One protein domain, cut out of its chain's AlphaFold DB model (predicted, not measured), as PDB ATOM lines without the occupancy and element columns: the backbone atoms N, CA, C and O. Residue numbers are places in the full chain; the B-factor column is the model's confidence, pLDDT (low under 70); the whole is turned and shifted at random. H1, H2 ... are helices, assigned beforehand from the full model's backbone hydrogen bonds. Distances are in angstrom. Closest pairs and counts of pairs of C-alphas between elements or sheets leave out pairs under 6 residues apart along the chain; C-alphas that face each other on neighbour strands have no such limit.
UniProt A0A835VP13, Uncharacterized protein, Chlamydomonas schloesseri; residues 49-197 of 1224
ATOM      1  N   LYS A  49     193.941  88.429 107.235       85.56
ATOM      2  CA  LYS A  49     192.669  88.111 107.885       85.56
ATOM      3  C   LYS A  49     192.942  87.336 109.163       85.56
ATOM      4  O   LYS A  49     193.788  86.434 109.175       85.56
ATOM      5  N   LEU A  50     192.214  87.674 110.225       88.94
ATOM      6  CA  LEU A  50     192.281  86.890 111.447       88.94
ATOM      7  C   LEU A  50     191.905  85.445 111.114       88.94
ATOM      8  O   LEU A  50     191.139  85.171 110.189       88.94
ATOM      9  N   HIS A  51     192.453  84.497 111.871       90.38
ATOM     10  CA  HIS A  51     192.069  83.105 111.692       90.38
ATOM     11  C   HIS A  51     190.538  82.990 111.840       90.38
ATOM     12  O   HIS A  51     190.016  83.514 112.828       90.38
ATOM     13  N   PRO A  52     189.799  82.327 110.926       90.06
ATOM     14  CA  PRO A  52     188.334  82.393 110.890       90.06
ATOM     15  C   PRO A  52     187.653  81.940 112.190       90.06
ATOM     16  O   PRO A  52     186.554  82.392 112.501       90.06
ATOM     17  N   ALA A  53     188.313  81.110 113.007       88.25
ATOM     18  CA  ALA A  53     187.842  80.811 114.358       88.25
ATOM     19  C   ALA A  53     187.763  82.071 115.247       88.25
ATOM     20  O   ALA A  53     186.748  82.278 115.907       88.25
ATOM     21  N   VAL A  54     188.794  82.926 115.222       89.56
ATOM     22  CA  VAL A  54     188.857  84.207 115.950       89.56
ATOM     23  C   VAL A  54     187.869  85.214 115.357       89.56
ATOM     24  O   VAL A  54     187.138  85.837 116.122       89.56
ATOM     25  N   GLU A  55     187.775  85.318 114.024       93.00
ATOM     26  CA  GLU A  55     186.754  86.154 113.362       93.00
ATOM     27  C   GLU A  55     185.350  85.762 113.838       93.00
ATOM     28  O   GLU A  55     184.605  86.617 114.307       93.00
ATOM     29  N   SER A  56     185.037  84.463 113.888       92.69
ATOM     30  CA  SER A  56     183.739  83.975 114.368       92.69
ATOM     31  C   SER A  56     183.478  84.188 115.869       92.69
ATOM     32  O   SER A  56     182.345  84.012 116.312       92.69
ATOM     33  N   VAL A  57     184.492  84.499 116.685       89.69
ATOM     34  CA  VAL A  57     184.318  84.854 118.110       89.69
ATOM     35  C   VAL A  57     184.085  86.358 118.257       89.69
ATOM     36  O   VAL A  57     183.239  86.771 119.044       89.69
ATOM     37  N   ILE A  58     184.784  87.162 117.454       93.75
ATOM     38  CA  ILE A  58     184.594  88.615 117.338       93.75
ATOM     39  C   ILE A  58     183.196  88.921 116.769       93.75
ATOM     40  O   ILE A  58     182.505  89.776 117.313       93.75
ATOM     41  N   GLU A  59     182.749  88.176 115.752       95.12
ATOM     42  CA  GLU A  59     181.418  88.291 115.128       95.12
ATOM     43  C   GLU A  59     180.308  87.997 116.139       95.12
ATOM     44  O   GLU A  59     179.472  88.857 116.396       95.12
ATOM     45  N   LYS A  60     180.377  86.851 116.833       93.19
ATOM     46  CA  LYS A  60     179.427  86.515 117.907       93.19
ATOM     47  C   LYS A  60     179.431  87.536 119.045       93.19
ATOM     48  O   LYS A  60     178.389  87.760 119.643       93.19
ATOM     49  N   TRP A  61     180.575  88.137 119.386       94.12
ATOM     50  CA  TRP A  61     180.593  89.194 120.402       94.12
ATOM     51  C   TRP A  61     179.901  90.468 119.913       94.12
ATOM     52  O   TRP A  61     179.156  91.071 120.680       94.12
ATOM     53  N   PHE A  62     180.092  90.844 118.646       96.81
ATOM     54  CA  PHE A  62     179.373  91.966 118.050       96.81
ATOM     55  C   PHE A  62     177.862  91.686 118.031       96.81
ATOM     56  O   PHE A  62     177.114  92.481 118.578       96.81
ATOM     57  N   GLU A  63     177.418  90.517 117.551       96.44
ATOM     58  CA  GLU A  63     176.004  90.075 117.574       96.44
ATOM     59  C   GLU A  63     175.384  89.990 118.991       96.44
ATOM     60  O   GLU A  63     174.162  89.957 119.137       96.44
ATOM     61  N   LEU A  64     176.211  89.924 120.044       96.12
ATOM     62  CA  LEU A  64     175.782  89.942 121.449       96.12
ATOM     63  C   LEU A  64     175.642  91.354 122.039       96.12
ATOM     64  O   LEU A  64     175.034  91.487 123.102       96.12
ATOM     65  N   VAL A  65     176.221  92.369 121.393       96.75
ATOM     66  CA  VAL A  65     176.167  93.793 121.780       96.75
ATOM     67  C   VAL A  65     175.240  94.586 120.849       96.75
ATOM     68  O   VAL A  65     174.626  95.552 121.284       96.75
ATOM     69  N   ASP A  66     175.127  94.152 119.595       97.75
ATOM     70  CA  ASP A  66     174.151  94.573 118.592       97.75
ATOM     71  C   ASP A  66     172.775  93.977 118.960       97.75
ATOM     72  O   ASP A  66     172.502  92.786 118.752       97.75
ATOM     73  N   ASP A  67     171.940  94.785 119.619       96.56
ATOM     74  CA  ASP A  67     170.597  94.388 120.063       96.56
ATOM     75  C   ASP A  67     169.535  94.612 118.965       96.56
ATOM     76  O   ASP A  67     168.508  93.923 118.977       96.56
ATOM     77  N   ASP A  68     169.759  95.531 118.010       97.06
ATOM     78  CA  ASP A  68     168.824  95.821 116.909       97.06
ATOM     79  C   ASP A  68     169.131  95.068 115.592       97.06
ATOM     80  O   ASP A  68     168.230  94.866 114.770       97.06
ATOM     81  N   GLY A  69     170.358  94.564 115.428       96.88
ATOM     82  CA  GLY A  69     170.828  93.814 114.261       96.88
ATOM     83  C   GLY A  69     171.328  94.689 113.104       96.88
ATOM     84  O   GLY A  69     171.447  94.196 111.976       96.88
ATOM     85  N   SER A  70     171.591  95.975 113.346       97.38
ATOM     86  CA  SER A  70     172.012  96.962 112.340       97.38
ATOM     87  C   SER A  70     173.409  96.729 111.761       97.38
ATOM     88  O   SER A  70     173.711  97.261 110.687       97.38
ATOM     89  N   ARG A  71     174.257  95.933 112.430       97.44
ATOM     90  CA  ARG A  71     175.709  95.818 112.189       97.44
ATOM     91  C   ARG A  71     176.497  97.101 112.499       97.44
ATOM     92  O   ARG A  71     177.628  97.263 112.025       97.44
ATOM     93  N   THR A  72     175.931  97.980 113.328       98.12
ATOM     94  CA  THR A  72     176.542  99.229 113.810       98.12
ATOM     95  C   THR A  72     176.259  99.427 115.297       98.12
ATOM     96  O   THR A  72     175.115  99.639 115.674       98.12
ATOM     97  N   LEU A  73     177.280  99.419 116.158       98.25
ATOM     98  CA  LEU A  73     177.062  99.627 117.594       98.25
ATOM     99  C   LEU A  73     176.836 101.112 117.891       98.25
ATOM    100  O   LEU A  73     177.770 101.915 117.788       98.25
ATOM    101  N   SER A  74     175.624 101.478 118.307       97.75
ATOM    102  CA  SER A  74     175.350 102.821 118.814       97.75
ATOM    103  C   SER A  74     175.910 103.020 120.227       97.75
ATOM    104  O   SER A  74     176.133 102.079 120.997       97.75
ATOM    105  N   HIS A  75     176.061 104.285 120.631       97.62
ATOM    106  CA  HIS A  75     176.422 104.643 122.005       97.62
ATOM    107  C   HIS A  75     175.460 104.051 123.055       97.62
ATOM    108  O   HIS A  75     175.872 103.718 124.168       97.62
ATOM    109  N   SER A  76     174.175 103.916 122.721       97.62
ATOM    110  CA  SER A  76     173.133 103.354 123.591       97.62
ATOM    111  C   SER A  76     173.336 101.864 123.869       97.62
ATOM    112  O   SER A  76     173.209 101.433 125.016       97.62
ATOM    113  N   GLU A  77     173.669 101.090 122.841       97.56
ATOM    114  CA  GLU A  77     173.844  99.634 122.924       97.56
ATOM    115  C   GLU A  77     175.159  99.288 123.609       97.56
ATOM    116  O   GLU A  77     175.171  98.560 124.600       97.56
ATOM    117  N   LEU A  78     176.251  99.932 123.193       97.06
ATOM    118  CA  LEU A  78     177.560  99.802 123.829       97.06
ATOM    119  C   LEU A  78     177.512 100.154 125.331       97.06
ATOM    120  O   LEU A  78     178.087  99.437 126.155       97.06
ATOM    121  N   PHE A  79     176.786 101.213 125.718       96.62
ATOM    122  CA  PHE A  79     176.550 101.532 127.131       96.62
ATOM    123  C   PHE A  79     175.725 100.451 127.835       96.62
ATOM    124  O   PHE A  79     176.069 100.039 128.946       96.62
ATOM    125  N   SER A  80     174.654  99.975 127.198       96.44
ATOM    126  CA  SER A  80     173.768  98.953 127.760       96.44
ATOM    127  C   SER A  80     174.497  97.625 127.971       96.44
ATOM    128  O   SER A  80     174.369  97.040 129.045       96.44
ATOM    129  N   ALA A  81     175.354  97.214 127.035       96.12
ATOM    130  CA  ALA A  81     176.198  96.031 127.135       96.12
ATOM    131  C   ALA A  81     177.277  96.157 128.225       96.12
ATOM    132  O   ALA A  81     177.409  95.255 129.054       96.12
ATOM    133  N   LEU A  82     177.999  97.283 128.313       95.75
ATOM    134  CA  LEU A  82     178.975  97.526 129.393       95.75
ATOM    135  C   LEU A  82     178.303  97.525 130.780       95.75
ATOM    136  O   LEU A  82     178.799  96.913 131.735       95.75
ATOM    137  N   LYS A  83     177.121  98.143 130.879       96.06
ATOM    138  CA  LYS A  83     176.291  98.183 132.089       96.06
ATOM    139  C   LYS A  83     175.744  96.802 132.458       96.06
ATOM    140  O   LYS A  83     175.841  96.409 133.624       96.06
ATOM    141  N   ALA A  84     175.239  96.038 131.488       95.00
ATOM    142  CA  ALA A  84     174.816  94.650 131.666       95.00
ATOM    143  C   ALA A  84     175.991  93.791 132.148       95.00
ATOM    144  O   ALA A  84     175.877  93.108 133.169       95.00
ATOM    145  N   ALA A  85     177.168  93.939 131.530       94.75
ATOM    146  CA  ALA A  85     178.419  93.306 131.939       94.75
ATOM    147  C   ALA A  85     178.873  93.684 133.366       94.75
ATOM    148  O   ALA A  85     179.591  92.899 133.988       94.75
ATOM    149  N   LYS A  86     178.328  94.754 133.972       95.19
ATOM    150  CA  LYS A  86     178.742  95.356 135.262       95.19
ATOM    151  C   LYS A  86     180.165  95.932 135.222       95.19
ATOM    152  O   LYS A  86     180.842  95.964 136.247       95.19
ATOM    153  N   VAL A  87     180.607  96.408 134.057       93.62
ATOM    154  CA  VAL A  87     181.831  97.210 133.945       93.62
ATOM    155  C   VAL A  87     181.460  98.675 134.226       93.62
ATOM    156  O   VAL A  87     180.572  99.204 133.553       93.62
ATOM    157  N   PRO A  88     182.068  99.342 135.225       91.75
ATOM    158  CA  PRO A  88     181.771 100.739 135.524       91.75
ATOM    159  C   PRO A  88     182.403 101.651 134.462       91.75
ATOM    160  O   PRO A  88     183.580 101.994 134.544       91.75
ATOM    161  N   CYS A  89     181.606 102.034 133.464       94.81
ATOM    162  CA  CYS A  89     181.999 102.957 132.403       94.81
ATOM    163  C   CYS A  89     181.102 104.197 132.407       94.81
ATOM    164  O   CYS A  89     179.896 104.095 132.183       94.81
ATOM    165  N   ASP A  90     181.709 105.365 132.611       96.44
ATOM    166  CA  ASP A  90     181.036 106.650 132.431       96.44
ATOM    167  C   ASP A  90     180.797 106.952 130.947       96.44
ATOM    168  O   ASP A  90     181.593 106.583 130.081       96.44
ATOM    169  N   ASP A  91     179.751 107.726 130.669       97.06
ATOM    170  CA  ASP A  91     179.359 108.186 129.331       97.06
ATOM    171  C   ASP A  91     180.536 108.809 128.544       97.06
ATOM    172  O   ASP A  91     180.793 108.459 127.394       97.06
ATOM    173  N   ALA A  92     181.366 109.628 129.201       96.00
ATOM    174  CA  ALA A  92     182.574 110.202 128.600       96.00
ATOM    175  C   ALA A  92     183.638 109.150 128.207       96.00
ATOM    176  O   ALA A  92     184.336 109.320 127.203       96.00
ATOM    177  N   THR A  93     183.749 108.048 128.957       95.50
ATOM    178  CA  THR A  93     184.638 106.922 128.614       95.50
ATOM    179  C   THR A  93     184.099 106.153 127.407       95.50
ATOM    180  O   THR A  93     184.880 105.703 126.575       95.50
ATOM    181  N   ILE A  94     182.776 106.068 127.255       96.88
ATOM    182  CA  ILE A  94     182.114 105.380 126.136       96.88
ATOM    183  C   ILE A  94     182.255 106.187 124.843       96.88
ATOM    184  O   ILE A  94     182.695 105.635 123.838       96.88
ATOM    185  N   ARG A  95     182.048 107.512 124.883       96.56
ATOM    186  CA  ARG A  95     182.403 108.415 123.765       96.56
ATOM    187  C   ARG A  95     183.881 108.313 123.381       96.56
ATOM    188  O   ARG A  95     184.213 108.375 122.201       96.56
ATOM    189  N   THR A  96     184.766 108.143 124.368       95.19
ATOM    190  CA  THR A  96     186.204 107.933 124.124       95.19
ATOM    191  C   THR A  96     186.475 106.576 123.471       95.19
ATOM    192  O   THR A  96     187.347 106.496 122.615       95.19
ATOM    193  N   LEU A  97     185.733 105.523 123.829       95.75
ATOM    194  CA  LEU A  97     185.853 104.204 123.204       95.75
ATOM    195  C   LEU A  97     185.368 104.219 121.755       95.75
ATOM    196  O   LEU A  97     186.092 103.751 120.884       95.75
ATOM    197  N   ILE A  98     184.201 104.818 121.495       96.81
ATOM    198  CA  ILE A  98     183.687 105.018 120.135       96.81
ATOM    199  C   ILE A  98     184.730 105.787 119.323       96.81
ATOM    200  O   ILE A  98     185.243 105.242 118.359       96.81
ATOM    201  N   GLY A  99     185.194 106.953 119.784       96.31
ATOM    202  CA  GLY A  99     186.223 107.747 119.093       96.31
ATOM    203  C   GLY A  99     187.625 107.116 118.956       96.31
ATOM    204  O   GLY A  99     188.521 107.771 118.420       96.31
ATOM    205  N   LEU A 100     187.839 105.886 119.443       95.31
ATOM    206  CA  LEU A 100     189.038 105.064 119.209       95.31
ATOM    207  C   LEU A 100     188.813 103.926 118.197       95.31
ATOM    208  O   LEU A 100     189.793 103.328 117.752       95.31
ATOM    209  N   MET A 101     187.555 103.608 117.886       96.25
ATOM    210  CA  MET A 101     187.130 102.431 117.120       96.25
ATOM    211  C   MET A 101     186.331 102.801 115.867       96.25
ATOM    212  O   MET A 101     186.542 102.203 114.821       96.25
ATOM    213  N   ASP A 102     185.473 103.813 115.976       97.50
ATOM    214  CA  ASP A 102     184.848 104.555 114.885       97.50
ATOM    215  C   ASP A 102     185.943 105.317 114.112       97.50
ATOM    216  O   ASP A 102     186.523 106.305 114.590       97.50
ATOM    217  N   VAL A 103     186.293 104.807 112.929       95.62
ATOM    218  CA  VAL A 103     187.336 105.374 112.061       95.62
ATOM    219  C   VAL A 103     186.732 106.418 111.122       95.62
ATOM    220  O   VAL A 103     187.405 107.400 110.783       95.62
ATOM    221  N   ASN A 104     185.473 106.226 110.725       96.38
ATOM    222  CA  ASN A 104     184.738 107.088 109.802       96.38
ATOM    223  C   ASN A 104     184.220 108.396 110.457       96.38
ATOM    224  O   ASN A 104     184.208 109.445 109.805       96.38
ATOM    225  N   LYS A 105     183.950 108.349 111.766       96.69
ATOM    226  CA  LYS A 105     183.491 109.410 112.682       96.69
ATOM    227  C   LYS A 105     182.012 109.793 112.577       96.69
ATOM    228  O   LYS A 105     181.681 110.972 112.732       96.69
ATOM    229  N   ASP A 106     181.131 108.816 112.355       96.94
ATOM    230  CA  ASP A 106     179.672 109.008 112.404       96.94
ATOM    231  C   ASP A 106     179.065 108.894 113.819       96.94
ATOM    232  O   ASP A 106     177.934 109.342 114.036       96.94
ATOM    233  N   GLY A 107     179.826 108.402 114.806       96.81
ATOM    234  CA  GLY A 107     179.388 108.217 116.192       96.81
ATOM    235  C   GLY A 107     178.844 106.820 116.511       96.81
ATOM    236  O   GLY A 107     178.344 106.608 117.622       96.81
ATOM    237  N   MET A 108     178.944 105.881 115.571       97.69
ATOM    238  CA  MET A 108     178.633 104.459 115.721       97.69
ATOM    239  C   MET A 108     179.885 103.634 115.376       97.69
ATOM    240  O   MET A 108     180.859 104.163 114.852       97.69
ATOM    241  N   ILE A 109     179.908 102.341 115.707       98.25
ATOM    242  CA  ILE A 109     181.034 101.457 115.343       98.25
ATOM    243  C   ILE A 109     180.524 100.394 114.373       98.25
ATOM    244  O   ILE A 109     179.803  99.482 114.789       98.25
ATOM    245  N   GLY A 110     180.887 100.491 113.094       98.06
ATOM    246  CA  GLY A 110     180.535  99.474 112.101       98.06
ATOM    247  C   GLY A 110     181.267  98.149 112.333       98.06
ATOM    248  O   GLY A 110     182.386  98.130 112.853       98.06
ATOM    249  N   TRP A 111     180.668  97.031 111.905       97.38
ATOM    250  CA  TRP A 111     181.301  95.703 111.982       97.38
ATOM    251  C   TRP A 111     182.742  95.686 111.436       97.38
ATOM    252  O   TRP A 111     183.650  95.209 112.117       97.38
ATOM    253  N   ASP A 112     182.969  96.241 110.241       96.50
ATOM    254  CA  ASP A 112     184.288  96.223 109.594       96.50
ATOM    255  C   ASP A 112     185.335  97.028 110.392       96.50
ATOM    256  O   ASP A 112     186.505  96.646 110.463       96.50
ATOM    257  N   GLU A 113     184.920  98.120 111.039       96.25
ATOM    258  CA  GLU A 113     185.776  98.950 111.896       96.25
ATOM    259  C   GLU A 113     186.104  98.230 113.208       96.25
ATOM    260  O   GLU A 113     187.264  98.196 113.630       96.25
ATOM    261  N   PHE A 114     185.107  97.570 113.807       96.50
ATOM    262  CA  PHE A 114     185.288  96.728 114.985       96.50
ATOM    263  C   PHE A 114     186.251  95.563 114.709       96.50
ATOM    264  O   PHE A 114     187.212  95.357 115.458       96.50
ATOM    265  N   GLN A 115     186.047  94.832 113.606       95.19
ATOM    266  CA  GLN A 115     186.929  93.748 113.173       95.19
ATOM    267  C   GLN A 115     188.352  94.262 112.915       95.19
ATOM    268  O   GLN A 115     189.318  93.636 113.363       95.19
ATOM    269  N   MET A 116     188.502  95.407 112.242       94.38
ATOM    270  CA  MET A 116     189.804  96.015 111.946       94.38
ATOM    271  C   MET A 116     190.554  96.430 113.221       94.38
ATOM    272  O   MET A 116     191.730  96.088 113.366       94.38
ATOM    273  N   PHE A 117     189.880  97.083 114.174       95.50
ATOM    274  CA  PHE A 117     190.457  97.442 115.474       95.50
ATOM    275  C   PHE A 117     190.903  96.200 116.255       95.50
ATOM    276  O   PHE A 117     192.057  96.111 116.676       95.50
ATOM    277  N   MET A 118     190.023  95.202 116.401       94.25
ATOM    278  CA  MET A 118     190.349  93.967 117.122       94.25
ATOM    279  C   MET A 118     191.518  93.228 116.455       94.25
ATOM    280  O   MET A 118     192.404  92.729 117.149       94.25
ATOM    281  N   THR A 119     191.574  93.217 115.117       92.31
ATOM    282  CA  THR A 119     192.699  92.656 114.352       92.31
ATOM    283  C   THR A 119     194.008  93.381 114.649       92.31
ATOM    284  O   THR A 119     195.006  92.722 114.942       92.31
ATOM    285  N   GLU A 120     194.036  94.716 114.606       92.19
ATOM    286  CA  GLU A 120     195.274  95.472 114.829       92.19
ATOM    287  C   GLU A 120     195.795  95.304 116.265       92.19
ATOM    288  O   GLU A 120     196.994  95.120 116.485       92.19
ATOM    289  N   GLU A 121     194.899  95.288 117.250       92.12
ATOM    290  CA  GLU A 121     195.261  95.119 118.657       92.12
ATOM    291  C   GLU A 121     195.715  93.666 118.967       92.12
ATOM    292  O   GLU A 121     196.659  93.473 119.743       92.12
ATOM    293  N   PHE A 122     195.168  92.649 118.278       90.38
ATOM    294  CA  PHE A 122     195.728  91.283 118.246       90.38
ATOM    295  C   PHE A 122     197.110  91.229 117.569       90.38
ATOM    296  O   PHE A 122     198.031  90.587 118.083       90.38
ATOM    297  N   VAL A 123     197.289  91.917 116.436       89.06
ATOM    298  CA  VAL A 123     198.563  92.014 115.696       89.06
ATOM    299  C   VAL A 123     199.650  92.705 116.529       89.06
ATOM    300  O   VAL A 123     200.817  92.306 116.455       89.06
ATOM    301  N   ALA A 124     199.264  93.658 117.383       90.00
ATOM    302  CA  ALA A 124     200.101  94.289 118.405       90.00
ATOM    303  C   ALA A 124     200.422  93.373 119.611       90.00
ATOM    304  O   ALA A 124     201.113  93.794 120.540       90.00
ATOM    305  N   GLY A 125     199.944  92.123 119.611       89.88
ATOM    306  CA  GLY A 125     200.243  91.113 120.627       89.88
ATOM    307  C   GLY A 125     199.450  91.255 121.928       89.88
ATOM    308  O   GLY A 125     199.831  90.647 122.931       89.88
ATOM    309  N   LYS A 126     198.366  92.044 121.949       90.00
ATOM    310  CA  LYS A 126     197.494  92.161 123.125       90.00
ATOM    311  C   LYS A 126     196.527  90.979 123.171       90.00
ATOM    312  O   LYS A 126     195.823  90.698 122.206       90.00
ATOM    313  N   SER A 127     196.454  90.308 124.319       87.44
ATOM    314  CA  SER A 127     195.443  89.274 124.555       87.44
ATOM    315  C   SER A 127     194.095  89.934 124.845       87.44
ATOM    316  O   SER A 127     193.800  90.267 125.989       87.44
ATOM    317  N   LEU A 128     193.289  90.164 123.807       84.69
ATOM    318  CA  LEU A 128     191.956  90.765 123.949       84.69
ATOM    319  C   LEU A 128     190.972  89.839 124.679       84.69
ATOM    320  O   LEU A 128     190.140  90.302 125.451       84.69
ATOM    321  N   LEU A 129     191.074  88.527 124.455       83.50
ATOM    322  CA  LEU A 129     190.150  87.545 125.032       83.50
ATOM    323  C   LEU A 129     190.561  87.115 126.453       83.50
ATOM    324  O   LEU A 129     189.695  86.848 127.280       83.50
ATOM    325  N   GLY A 130     191.866  87.072 126.752       84.06
ATOM    326  CA  GLY A 130     192.402  86.634 128.047       84.06
ATOM    327  C   GLY A 130     192.950  87.746 128.950       84.06
ATOM    328  O   GLY A 130     193.441  87.443 130.036       84.06
ATOM    329  N   GLY A 131     192.925  89.009 128.515       83.94
ATOM    330  CA  GLY A 131     193.559  90.129 129.211       83.94
ATOM    331  C   GLY A 131     192.659  91.352 129.386       83.94
ATOM    332  O   GLY A 131     191.680  91.557 128.672       83.94
ATOM    333  N   GLU A 132     193.025  92.194 130.349       88.19
ATOM    334  CA  GLU A 132     192.429  93.515 130.543       88.19
ATOM    335  C   GLU A 132     192.901  94.485 129.449       88.19
ATOM    336  O   GLU A 132     194.080  94.852 129.388       88.19
ATOM    337  N   TYR A 133     191.983  94.941 128.593       90.56
ATOM    338  CA  TYR A 133     192.291  95.972 127.609       90.56
ATOM    339  C   TYR A 133     192.306  97.350 128.276       90.56
ATOM    340  O   TYR A 133     191.263  97.894 128.632       90.56
ATOM    341  N   LEU A 134     193.497  97.916 128.456       92.00
ATOM    342  CA  LEU A 134     193.679  99.240 129.051       92.00
ATOM    343  C   LEU A 134     193.362 100.345 128.034       92.00
ATOM    344  O   LEU A 134     194.120 100.565 127.085       92.00
ATOM    345  N   LEU A 135     192.264 101.067 128.265       89.88
ATOM    346  CA  LEU A 135     191.914 102.276 127.523       89.88
ATOM    347  C   LEU A 135     192.917 103.416 127.797       89.88
ATOM    348  O   LEU A 135     193.528 103.462 128.869       89.88
ATOM    349  N   PRO A 136     193.028 104.418 126.901       86.81
ATOM    350  CA  PRO A 136     193.784 105.649 127.159       86.81
ATOM    351  C   PRO A 136     193.318 106.437 128.395       86.81
ATOM    352  O   PRO A 136     194.093 107.211 128.949       86.81
ATOM    353  N   THR A 137     192.079 106.219 128.855       87.19
ATOM    354  CA  THR A 137     191.536 106.756 130.117       87.19
ATOM    355  C   THR A 137     192.113 106.085 131.372       87.19
ATOM    356  O   THR A 137     191.894 106.572 132.477       87.19
ATOM    357  N   GLY A 138     192.835 104.969 131.224       91.00
ATOM    358  CA  GLY A 138     193.334 104.137 132.323       91.00
ATOM    359  C   GLY A 138     192.341 103.080 132.823       91.00
ATOM    360  O   GLY A 138     192.724 102.250 133.642       91.00
ATOM    361  N   VAL A 139     191.100 103.076 132.325       90.25
ATOM    362  CA  VAL A 139     190.094 102.048 132.634       90.25
ATOM    363  C   VAL A 139     190.447 100.748 131.906       90.25
ATOM    364  O   VAL A 139     190.682 100.764 130.695       90.25
ATOM    365  N   SER A 140     190.466  99.621 132.619       92.38
ATOM    366  CA  SER A 140     190.563  98.299 132.006       92.38
ATOM    367  C   SER A 140     189.198  97.747 131.603       92.38
ATOM    368  O   SER A 140     188.240  97.760 132.375       92.38
ATOM    369  N   LEU A 141     189.126  97.212 130.383       92.69
ATOM    370  CA  LEU A 141     187.979  96.476 129.869       92.69
ATOM    371  C   LEU A 141     188.312  94.981 129.784       92.69
ATOM    372  O   LEU A 141     189.115  94.580 128.936       92.69
ATOM    373  N   PRO A 142     187.710  94.130 130.632       91.44
ATOM    374  CA  PRO A 142     187.894  92.687 130.563       91.44
ATOM    375  C   PRO A 142     186.957  92.100 129.494       91.44
ATOM    376  O   PRO A 142     185.914  91.528 129.816       91.44
ATOM    377  N   PHE A 143     187.312  92.265 128.212       89.75
ATOM    378  CA  PHE A 143     186.476  91.849 127.074       89.75
ATOM    379  C   PHE A 143     186.007  90.392 127.190       89.75
ATOM    380  O   PHE A 143     184.808  90.156 127.107       89.75
ATOM    381  N   GLY A 144     186.898  89.434 127.481       89.06
ATOM    382  CA  GLY A 144     186.518  88.025 127.681       89.06
ATOM    383  C   GLY A 144     185.437  87.818 128.753       89.06
ATOM    384  O   GLY A 144     184.426  87.171 128.497       89.06
ATOM    385  N   ALA A 145     185.580  88.450 129.923       90.56
ATOM    386  CA  ALA A 145     184.592  88.350 131.004       90.56
ATOM    387  C   ALA A 145     183.250  89.028 130.660       90.56
ATOM    388  O   ALA A 145     182.202  88.623 131.168       90.56
ATOM    389  N   MET A 146     183.275  90.043 129.791       91.62
ATOM    390  CA  MET A 146     182.079  90.650 129.207       91.62
ATOM    391  C   MET A 146     181.420  89.716 128.176       91.62
ATOM    392  O   MET A 146     180.208  89.529 128.254       91.62
ATOM    393  N   VAL A 147     182.185  89.065 127.287       91.50
ATOM    394  CA  VAL A 147     181.679  88.055 126.328       91.50
ATOM    395  C   VAL A 147     180.977  86.917 127.074       91.50
ATOM    396  O   VAL A 147     179.796  86.653 126.838       91.50
ATOM    397  N   ASP A 148     181.674  86.298 128.033       92.69
ATOM    398  CA  ASP A 148     181.210  85.167 128.854       92.69
ATOM    399  C   ASP A 148     179.944  85.463 129.657       92.69
ATOM    400  O   ASP A 148     179.263  84.545 130.141       92.69
ATOM    401  N   LYS A 149     179.666  86.748 129.876       94.38
ATOM    402  CA  LYS A 149     178.528  87.215 130.645       94.38
ATOM    403  C   LYS A 149     177.371  87.648 129.754       94.38
ATOM    404  O   LYS A 149     176.275  87.163 129.990       94.38
ATOM    405  N   LEU A 150     177.593  88.455 128.716       94.50
ATOM    406  CA  LEU A 150     176.536  88.813 127.759       94.50
ATOM    407  C   LEU A 150     175.963  87.558 127.082       94.50
ATOM    408  O   LEU A 150     174.746  87.390 127.042       94.50
ATOM    409  N   SER A 151     176.826  86.605 126.701       94.19
ATOM    410  CA  SER A 151     176.415  85.279 126.206       94.19
ATOM    411  C   SER A 151     175.470  84.561 127.176       94.19
ATOM    412  O   SER A 151     174.498  83.933 126.770       94.19
ATOM    413  N   ARG A 152     175.762  84.644 128.478       95.31
ATOM    414  CA  ARG A 152     175.052  83.939 129.551       95.31
ATOM    415  C   ARG A 152     173.763  84.637 129.953       95.31
ATOM    416  O   ARG A 152     172.773  83.959 130.199       95.31
ATOM    417  N   ASP A 153     173.768  85.961 130.006       94.56
ATOM    418  CA  ASP A 153     172.601  86.763 130.348       94.56
ATOM    419  C   ASP A 153     171.577  86.698 129.190       94.56
ATOM    420  O   ASP A 153     170.400  86.444 129.453       94.56
ATOM    421  N   ARG A 154     172.017  86.735 127.915       94.00
ATOM    422  CA  ARG A 154     171.155  86.504 126.731       94.00
ATOM    423  C   ARG A 154     170.659  85.050 126.646       94.00
ATOM    424  O   ARG A 154     169.472  84.837 126.415       94.00
ATOM    425  N   LEU A 155     171.503  84.050 126.942       94.06
ATOM    426  CA  LEU A 155     171.082  82.641 127.085       94.06
ATOM    427  C   LEU A 155     169.990  82.481 128.158       94.06
ATOM    428  O   LEU A 155     168.957  81.860 127.913       94.06
ATOM    429  N   MET A 156     170.200  83.053 129.347       95.38
ATOM    430  CA  MET A 156     169.224  83.013 130.439       95.38
ATOM    431  C   MET A 156     167.928  83.738 130.062       95.38
ATOM    432  O   MET A 156     166.851  83.243 130.389       95.38
ATOM    433  N   GLN A 157     168.009  84.854 129.333       94.38
ATOM    434  CA  GLN A 157     166.847  85.569 128.806       94.38
ATOM    435  C   GLN A 157     166.076  84.732 127.774       94.38
ATOM    436  O   GLN A 157     164.855  84.628 127.890       94.38
ATOM    437  N   GLU A 158     166.741  84.070 126.822       94.12
ATOM    438  CA  GLU A 158     166.084  83.166 125.863       94.12
ATOM    439  C   GLU A 158     165.439  81.943 126.541       94.12
ATOM    440  O   GLU A 158     164.359  81.517 126.133       94.12
ATOM    441  N   VAL A 159     166.063  81.399 127.592       95.75
ATOM    442  CA  VAL A 159     165.543  80.257 128.369       95.75
ATOM    443  C   VAL A 159     164.383  80.657 129.292       95.75
ATOM    444  O   VAL A 159     163.448  79.873 129.476       95.75
ATOM    445  N   MET A 160     164.416  81.859 129.877       95.25
ATOM    446  CA  MET A 160     163.352  82.362 130.756       95.25
ATOM    447  C   MET A 160     162.162  82.949 129.990       95.25
ATOM    448  O   MET A 160     161.038  82.861 130.486       95.25
ATOM    449  N   THR A 161     162.372  83.507 128.793       95.81
ATOM    450  CA  THR A 161     161.294  84.077 127.969       95.81
ATOM    451  C   THR A 161     160.339  82.965 127.510       95.81
ATOM    452  O   THR A 161     160.746  82.081 126.751       95.81
ATOM    453  N   PRO A 162     159.067  82.958 127.952       93.94
ATOM    454  CA  PRO A 162     158.131  81.895 127.602       93.94
ATOM    455  C   PRO A 162     157.768  81.944 126.113       93.94
ATOM    456  O   PRO A 162     157.566  83.013 125.546       93.94
ATOM    457  N   GLY A 163     157.638  80.771 125.487       95.69
ATOM    458  CA  GLY A 163     157.294  80.638 124.070       95.69
ATOM    459  C   GLY A 163     158.437  80.065 123.231       95.69
ATOM    460  O   GLY A 163     159.142  79.154 123.668       95.69
ATOM    461  N   ALA A 164     158.591  80.570 122.005       93.25
ATOM    462  CA  ALA A 164     159.451  79.972 120.981       93.25
ATOM    463  C   ALA A 164     160.935  79.872 121.386       93.25
ATOM    464  O   ALA A 164     161.542  78.830 121.156       93.25
ATOM    465  N   SER A 165     161.503  80.898 122.032       91.69
ATOM    466  CA  SER A 165     162.911  80.906 122.464       91.69
ATOM    467  C   SER A 165     163.200  79.800 123.481       91.69
ATOM    468  O   SER A 165     164.102  78.986 123.279       91.69
ATOM    469  N   ARG A 166     162.363  79.671 124.516       95.12
ATOM    470  CA  ARG A 166     162.467  78.570 125.478       95.12
ATOM    471  C   ARG A 166     162.251  77.204 124.824       95.12
ATOM    472  O   ARG A 166     162.959  76.263 125.170       95.12
ATOM    473  N   ASN A 167     161.320  77.084 123.874       94.62
ATOM    474  CA  ASN A 167     161.105  75.830 123.144       94.62
ATOM    475  C   ASN A 167     162.342  75.433 122.320       94.62
ATOM    476  O   ASN A 167     162.763  74.285 122.402       94.62
ATOM    477  N   ARG A 168     162.998  76.384 121.635       94.00
ATOM    478  CA  ARG A 168     164.272  76.165 120.924       94.00
ATOM    479  C   ARG A 168     165.333  75.557 121.846       94.00
ATOM    480  O   ARG A 168     165.972  74.582 121.468       94.00
ATOM    481  N   TRP A 169     165.484  76.077 123.066       94.12
ATOM    482  CA  TRP A 169     166.424  75.527 124.052       94.12
ATOM    483  C   TRP A 169     165.981  74.185 124.649       94.12
ATOM    484  O   TRP A 169     166.830  73.344 124.930       94.12
ATOM    485  N   VAL A 170     164.676  73.936 124.791       94.31
ATOM    486  CA  VAL A 170     164.142  72.614 125.173       94.31
ATOM    487  C   VAL A 170     164.409  71.569 124.087       94.31
ATOM    488  O   VAL A 170     164.758  70.441 124.417       94.31
ATOM    489  N   ASP A 171     164.291  71.928 122.811       94.25
ATOM    490  CA  ASP A 171     164.533  71.007 121.701       94.25
ATOM    491  C   ASP A 171     166.038  70.777 121.471       94.25
ATOM    492  O   ASP A 171     166.451  69.630 121.310       94.25
ATOM    493  N   VAL A 172     166.887  71.805 121.627       95.00
ATOM    494  CA  VAL A 172     168.357  71.638 121.715       95.00
ATOM    495  C   VAL A 172     168.762  70.770 122.914       95.00
ATOM    496  O   VAL A 172     169.714  70.010 122.808       95.00
ATOM    497  N   ALA A 173     168.047  70.827 124.043       93.81
ATOM    498  CA  ALA A 173     168.305  69.958 125.197       93.81
ATOM    499  C   ALA A 173     167.746  68.525 125.044       93.81
ATOM    500  O   ALA A 173     168.122  67.639 125.813       93.81
ATOM    501  N   ARG A 174     166.844  68.288 124.081       96.12
ATOM    502  CA  ARG A 174     166.312  66.958 123.725       96.12
ATOM    503  C   ARG A 174     167.160  66.248 122.677       96.12
ATOM    504  O   ARG A 174     167.219  65.022 122.693       96.12
ATOM    505  N   ASP A 175     167.775  67.002 121.773       96.88
ATOM    506  CA  ASP A 175     168.673  66.491 120.743       96.88
ATOM    507  C   ASP A 175     170.132  66.488 121.253       96.88
ATOM    508  O   ASP A 175     170.749  67.551 121.379       96.88
ATOM    509  N   PRO A 176     170.725  65.311 121.542       90.38
ATOM    510  CA  PRO A 176     172.097  65.232 122.033       90.38
ATOM    511  C   PRO A 176     173.137  65.669 120.989       90.38
ATOM    512  O   PRO A 176     174.226  66.091 121.384       90.38
ATOM    513  N   GLU A 177     172.835  65.619 119.687       94.94
ATOM    514  CA  GLU A 177     173.732  66.133 118.646       94.94
ATOM    515  C   GLU A 177     173.698  67.663 118.607       94.94
ATOM    516  O   GLU A 177     174.759  68.294 118.579       94.94
ATOM    517  N   ALA A 178     172.514  68.280 118.699       89.81
ATOM    518  CA  ALA A 178     172.387  69.734 118.820       89.81
ATOM    519  C   ALA A 178     173.060  70.269 120.095       89.81
ATOM    520  O   ALA A 178     173.811  71.248 120.024       89.81
ATOM    521  N   LEU A 179     172.861  69.603 121.241       91.62
ATOM    522  CA  LEU A 179     173.524  69.957 122.498       91.62
ATOM    523  C   LEU A 179     175.048  69.813 122.392       91.62
ATOM    524  O   LEU A 179     175.780  70.734 122.758       91.62
ATOM    525  N   SER A 180     175.535  68.694 121.846       88.38
ATOM    526  CA  SER A 180     176.967  68.458 121.623       88.38
ATOM    527  C   SER A 180     177.577  69.519 120.702       88.38
ATOM    528  O   SER A 180     178.630  70.083 121.011       88.38
ATOM    529  N   LYS A 181     176.886  69.880 119.615       89.12
ATOM    530  CA  LYS A 181     177.308  70.921 118.666       89.12
ATOM    531  C   LYS A 181     177.340  72.321 119.294       89.12
ATOM    532  O   LYS A 181     178.266  73.085 119.028       89.12
ATOM    533  N   ALA A 182     176.381  72.648 120.160       81.06
ATOM    534  CA  ALA A 182     176.383  73.903 120.911       81.06
ATOM    535  C   ALA A 182     177.544  73.959 121.924       81.06
ATOM    536  O   ALA A 182     178.307  74.926 121.946       81.06
ATOM    537  N   VAL A 183     177.729  72.899 122.719       79.00
ATOM    538  CA  VAL A 183     178.788  72.816 123.741       79.00
ATOM    539  C   VAL A 183     180.185  72.799 123.113       79.00
ATOM    540  O   VAL A 183     181.081  73.479 123.610       79.00
ATOM    541  N   THR A 184     180.387  72.086 122.000       78.56
ATOM    542  CA  THR A 184     181.671  72.092 121.273       78.56
ATOM    543  C   THR A 184     181.968  73.443 120.625       78.56
ATOM    544  O   THR A 184     183.109  73.890 120.698       78.56
ATOM    545  N   GLY A 185     180.960  74.144 120.089       76.25
ATOM    546  CA  GLY A 185     181.118  75.515 119.588       76.25
ATOM    547  C   GLY A 185     181.568  76.509 120.667       76.25
ATOM    548  O   GLY A 185     182.473  77.309 120.430       76.25
ATOM    549  N   ILE A 186     180.997  76.413 121.875       68.88
ATOM    550  CA  ILE A 186     181.417  77.211 123.043       68.88
ATOM    551  C   ILE A 186     182.832  76.814 123.493       68.88
ATOM    552  O   ILE A 186     183.681  77.676 123.720       68.88
ATOM    553  N   LYS A 187     183.121  75.508 123.581       74.06
ATOM    554  CA  LYS A 187     184.426  74.992 124.019       74.06
ATOM    555  C   LYS A 187     185.564  75.401 123.075       74.06
ATOM    556  O   LYS A 187     186.605  75.830 123.558       74.06
ATOM    557  N   ALA A 188     185.356  75.342 121.759       69.69
ATOM    558  CA  ALA A 188     186.353  75.766 120.775       69.69
ATOM    559  C   ALA A 188     186.686  77.266 120.895       69.69
ATOM    560  O   ALA A 188     187.858  77.641 120.871       69.69
ATOM    561  N   ALA A 189     185.680  78.123 121.110       57.06
ATOM    562  CA  ALA A 189     185.893  79.550 121.372       57.06
ATOM    563  C   ALA A 189     186.694  79.797 122.667       57.06
ATOM    564  O   ALA A 189     187.596  80.641 122.695       57.06
ATOM    565  N   ALA A 190     186.412  79.028 123.724       60.94
ATOM    566  CA  ALA A 190     187.147  79.087 124.987       60.94
ATOM    567  C   ALA A 190     188.594  78.564 124.868       60.94
ATOM    568  O   ALA A 190     189.496  79.112 125.499       60.94
ATOM    569  N   GLU A 191     188.854  77.550 124.039       70.56
ATOM    570  CA  GLU A 191     190.209  77.021 123.818       70.56
ATOM    571  C   GLU A 191     191.068  77.973 122.972       70.56
ATOM    572  O   GLU A 191     192.200  78.265 123.359       70.56
ATOM    573  N   VAL A 192     190.510  78.574 121.913       62.34
ATOM    574  CA  VAL A 192     191.162  79.670 121.160       62.34
ATOM    575  C   VAL A 192     191.471  80.866 122.077       62.34
ATOM    576  O   VAL A 192     192.564  81.430 122.019       62.34
ATOM    577  N   THR A 193     190.548  81.207 122.981       56.59
ATOM    578  CA  THR A 193     190.747  82.233 124.022       56.59
ATOM    579  C   THR A 193     191.892  81.875 124.978       56.59
ATOM    580  O   THR A 193     192.761  82.707 125.245       56.59
ATOM    581  N   ALA A 194     191.929  80.636 125.474       60.06
ATOM    582  CA  ALA A 194     192.916  80.185 126.451       60.06
ATOM    583  C   ALA A 194     194.340  80.085 125.874       60.06
ATOM    584  O   ALA A 194     195.302  80.370 126.588       60.06
ATOM    585  N   VAL A 195     194.491  79.729 124.593       59.19
ATOM    586  CA  VAL A 195     195.796  79.724 123.899       59.19
ATOM    587  C   VAL A 195     196.340  81.148 123.713       59.19
ATOM    588  O   VAL A 195     197.552  81.354 123.769       59.19
ATOM    589  N   ALA A 196     195.466  82.148 123.567       46.91
ATOM    590  CA  ALA A 196     195.860  83.555 123.474       46.91
ATOM    591  C   ALA A 196     196.227  84.201 124.830       46.91
ATOM    592  O   ALA A 196     196.682  85.348 124.849       46.91
ATOM    593  N   ALA A 197     196.017  83.528 125.968       42.28
ATOM    594  CA  ALA A 197     196.256  84.087 127.300       42.28
ATOM    595  C   ALA A 197     197.710  83.855 127.780       42.28
ATOM    596  O   ALA A 197     198.161  82.708 127.858       42.28
TER     597      ALA A 197
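Overview. This is residues 49 to 197 of the 1224 residues of an uncharacterized protein of Chlamydomonas schloesseri (UniProt A0A835VP13). H1, H5, H6 and H7 make an open four-sided frame with an empty middle, H5 and H7 reaching out as two long arms from H1 to H6 at the far end. On the other side of H1, H2, H3 and H4 close a more compact body with H1 and the start of H5, and residues 124 to 142 loop round this body at the end away from H6. The printed part has 149 residues with seven named helices, H1 to H7 in order, and no named strand: an all-helix domain, its helix packing mostly crossed. It is compact, with a radius of gyration of the C-alphas of 16.2 A, and spans 47 by 33 by 25 A.

Along the chain. H1, residues 52 to 65, begins with C-alpha 52 at (188.334, 82.393, 110.890) and is 19.9 A long. H2 holds residues 75 to 85 and H3 residues 91 to 101. H4, residues 111 to 123, is 18.0 A long. H5, residues 143 to 160, is 25.3 A long and begins with C-alpha 143 at (186.476, 91.849, 127.074). H6 holds residues 164 to 174. H7, residues 176 to 195, is the longest at 27.8 A and ends with C-alpha 195 at (195.796, 79.724, 123.899).

Arrangement. H1 is the hub, touching four helices. With residue 65 alone it only just touches H2, in 3 pairs of C-alphas within 8 A; the closest C-alphas, of Val 65 and Ala 81, are 5.8 A apart. H1 touches H4 at a steep tilt of 52 degrees, opposite ways, closest at the C-alphas of Ile 58 and Gln 115, 7.0 A. H2 touches H3, closest at the C-alphas of Phe 79 and Ile 94, 6.8 A. H3 only just touches H4, in 3 pairs of C-alphas within 8 A, closest at those of Met 101 and Phe 117, 6.2 A. Residues 72 to 73 pair antiparallel with residues 109 to 110. H5 touches H2, about perpendicular at 86 degrees, closest at the C-alphas of Ala 85 and Met 146, 5.3 A. H5 touches residues 61 to 65 of H1 with its residues 147 to 154, at a steep tilt of 60 degrees, the same way; the C-alphas of Trp 61 and Val 147 are closest, 6.1 A. H5 touches H6, about perpendicular at 81 degrees, closest at the C-alphas of Val 159 and Arg 166, 4.5 A. H6 and H7 touch only at the corner, and only just, with 3 pairs of C-alphas within 8 A; those of Val 172 and Ala 178 are closest, 5.3 A. Residues 189 to 192 of H7 touch residues 53 to 57 of H1, about perpendicular at 77 degrees, closest at the C-alphas of Val 57 and Ala 189, 6.4 A. H5 and H7 are only just apart, closest 8.1 A. In H1, H2, H3, H4, H6 and H7 every O i to N i+4 pair is within hydrogen-bond range; in H5 it is 13 of 14.

Size, cuts and confidence. The two C-alphas farthest apart, of Pro 136 and Arg 174, are 47.6 A apart. The printed part has no cut. The link from H4 to H5 is long, 19 residues, with residues 133 to 134 and 140 to 141 paired antiparallel. The mean pLDDT of the printed part is 90.6; residues 186, 188 to 190 and 192 to 197 are under 70, and the mean of H7 is 75.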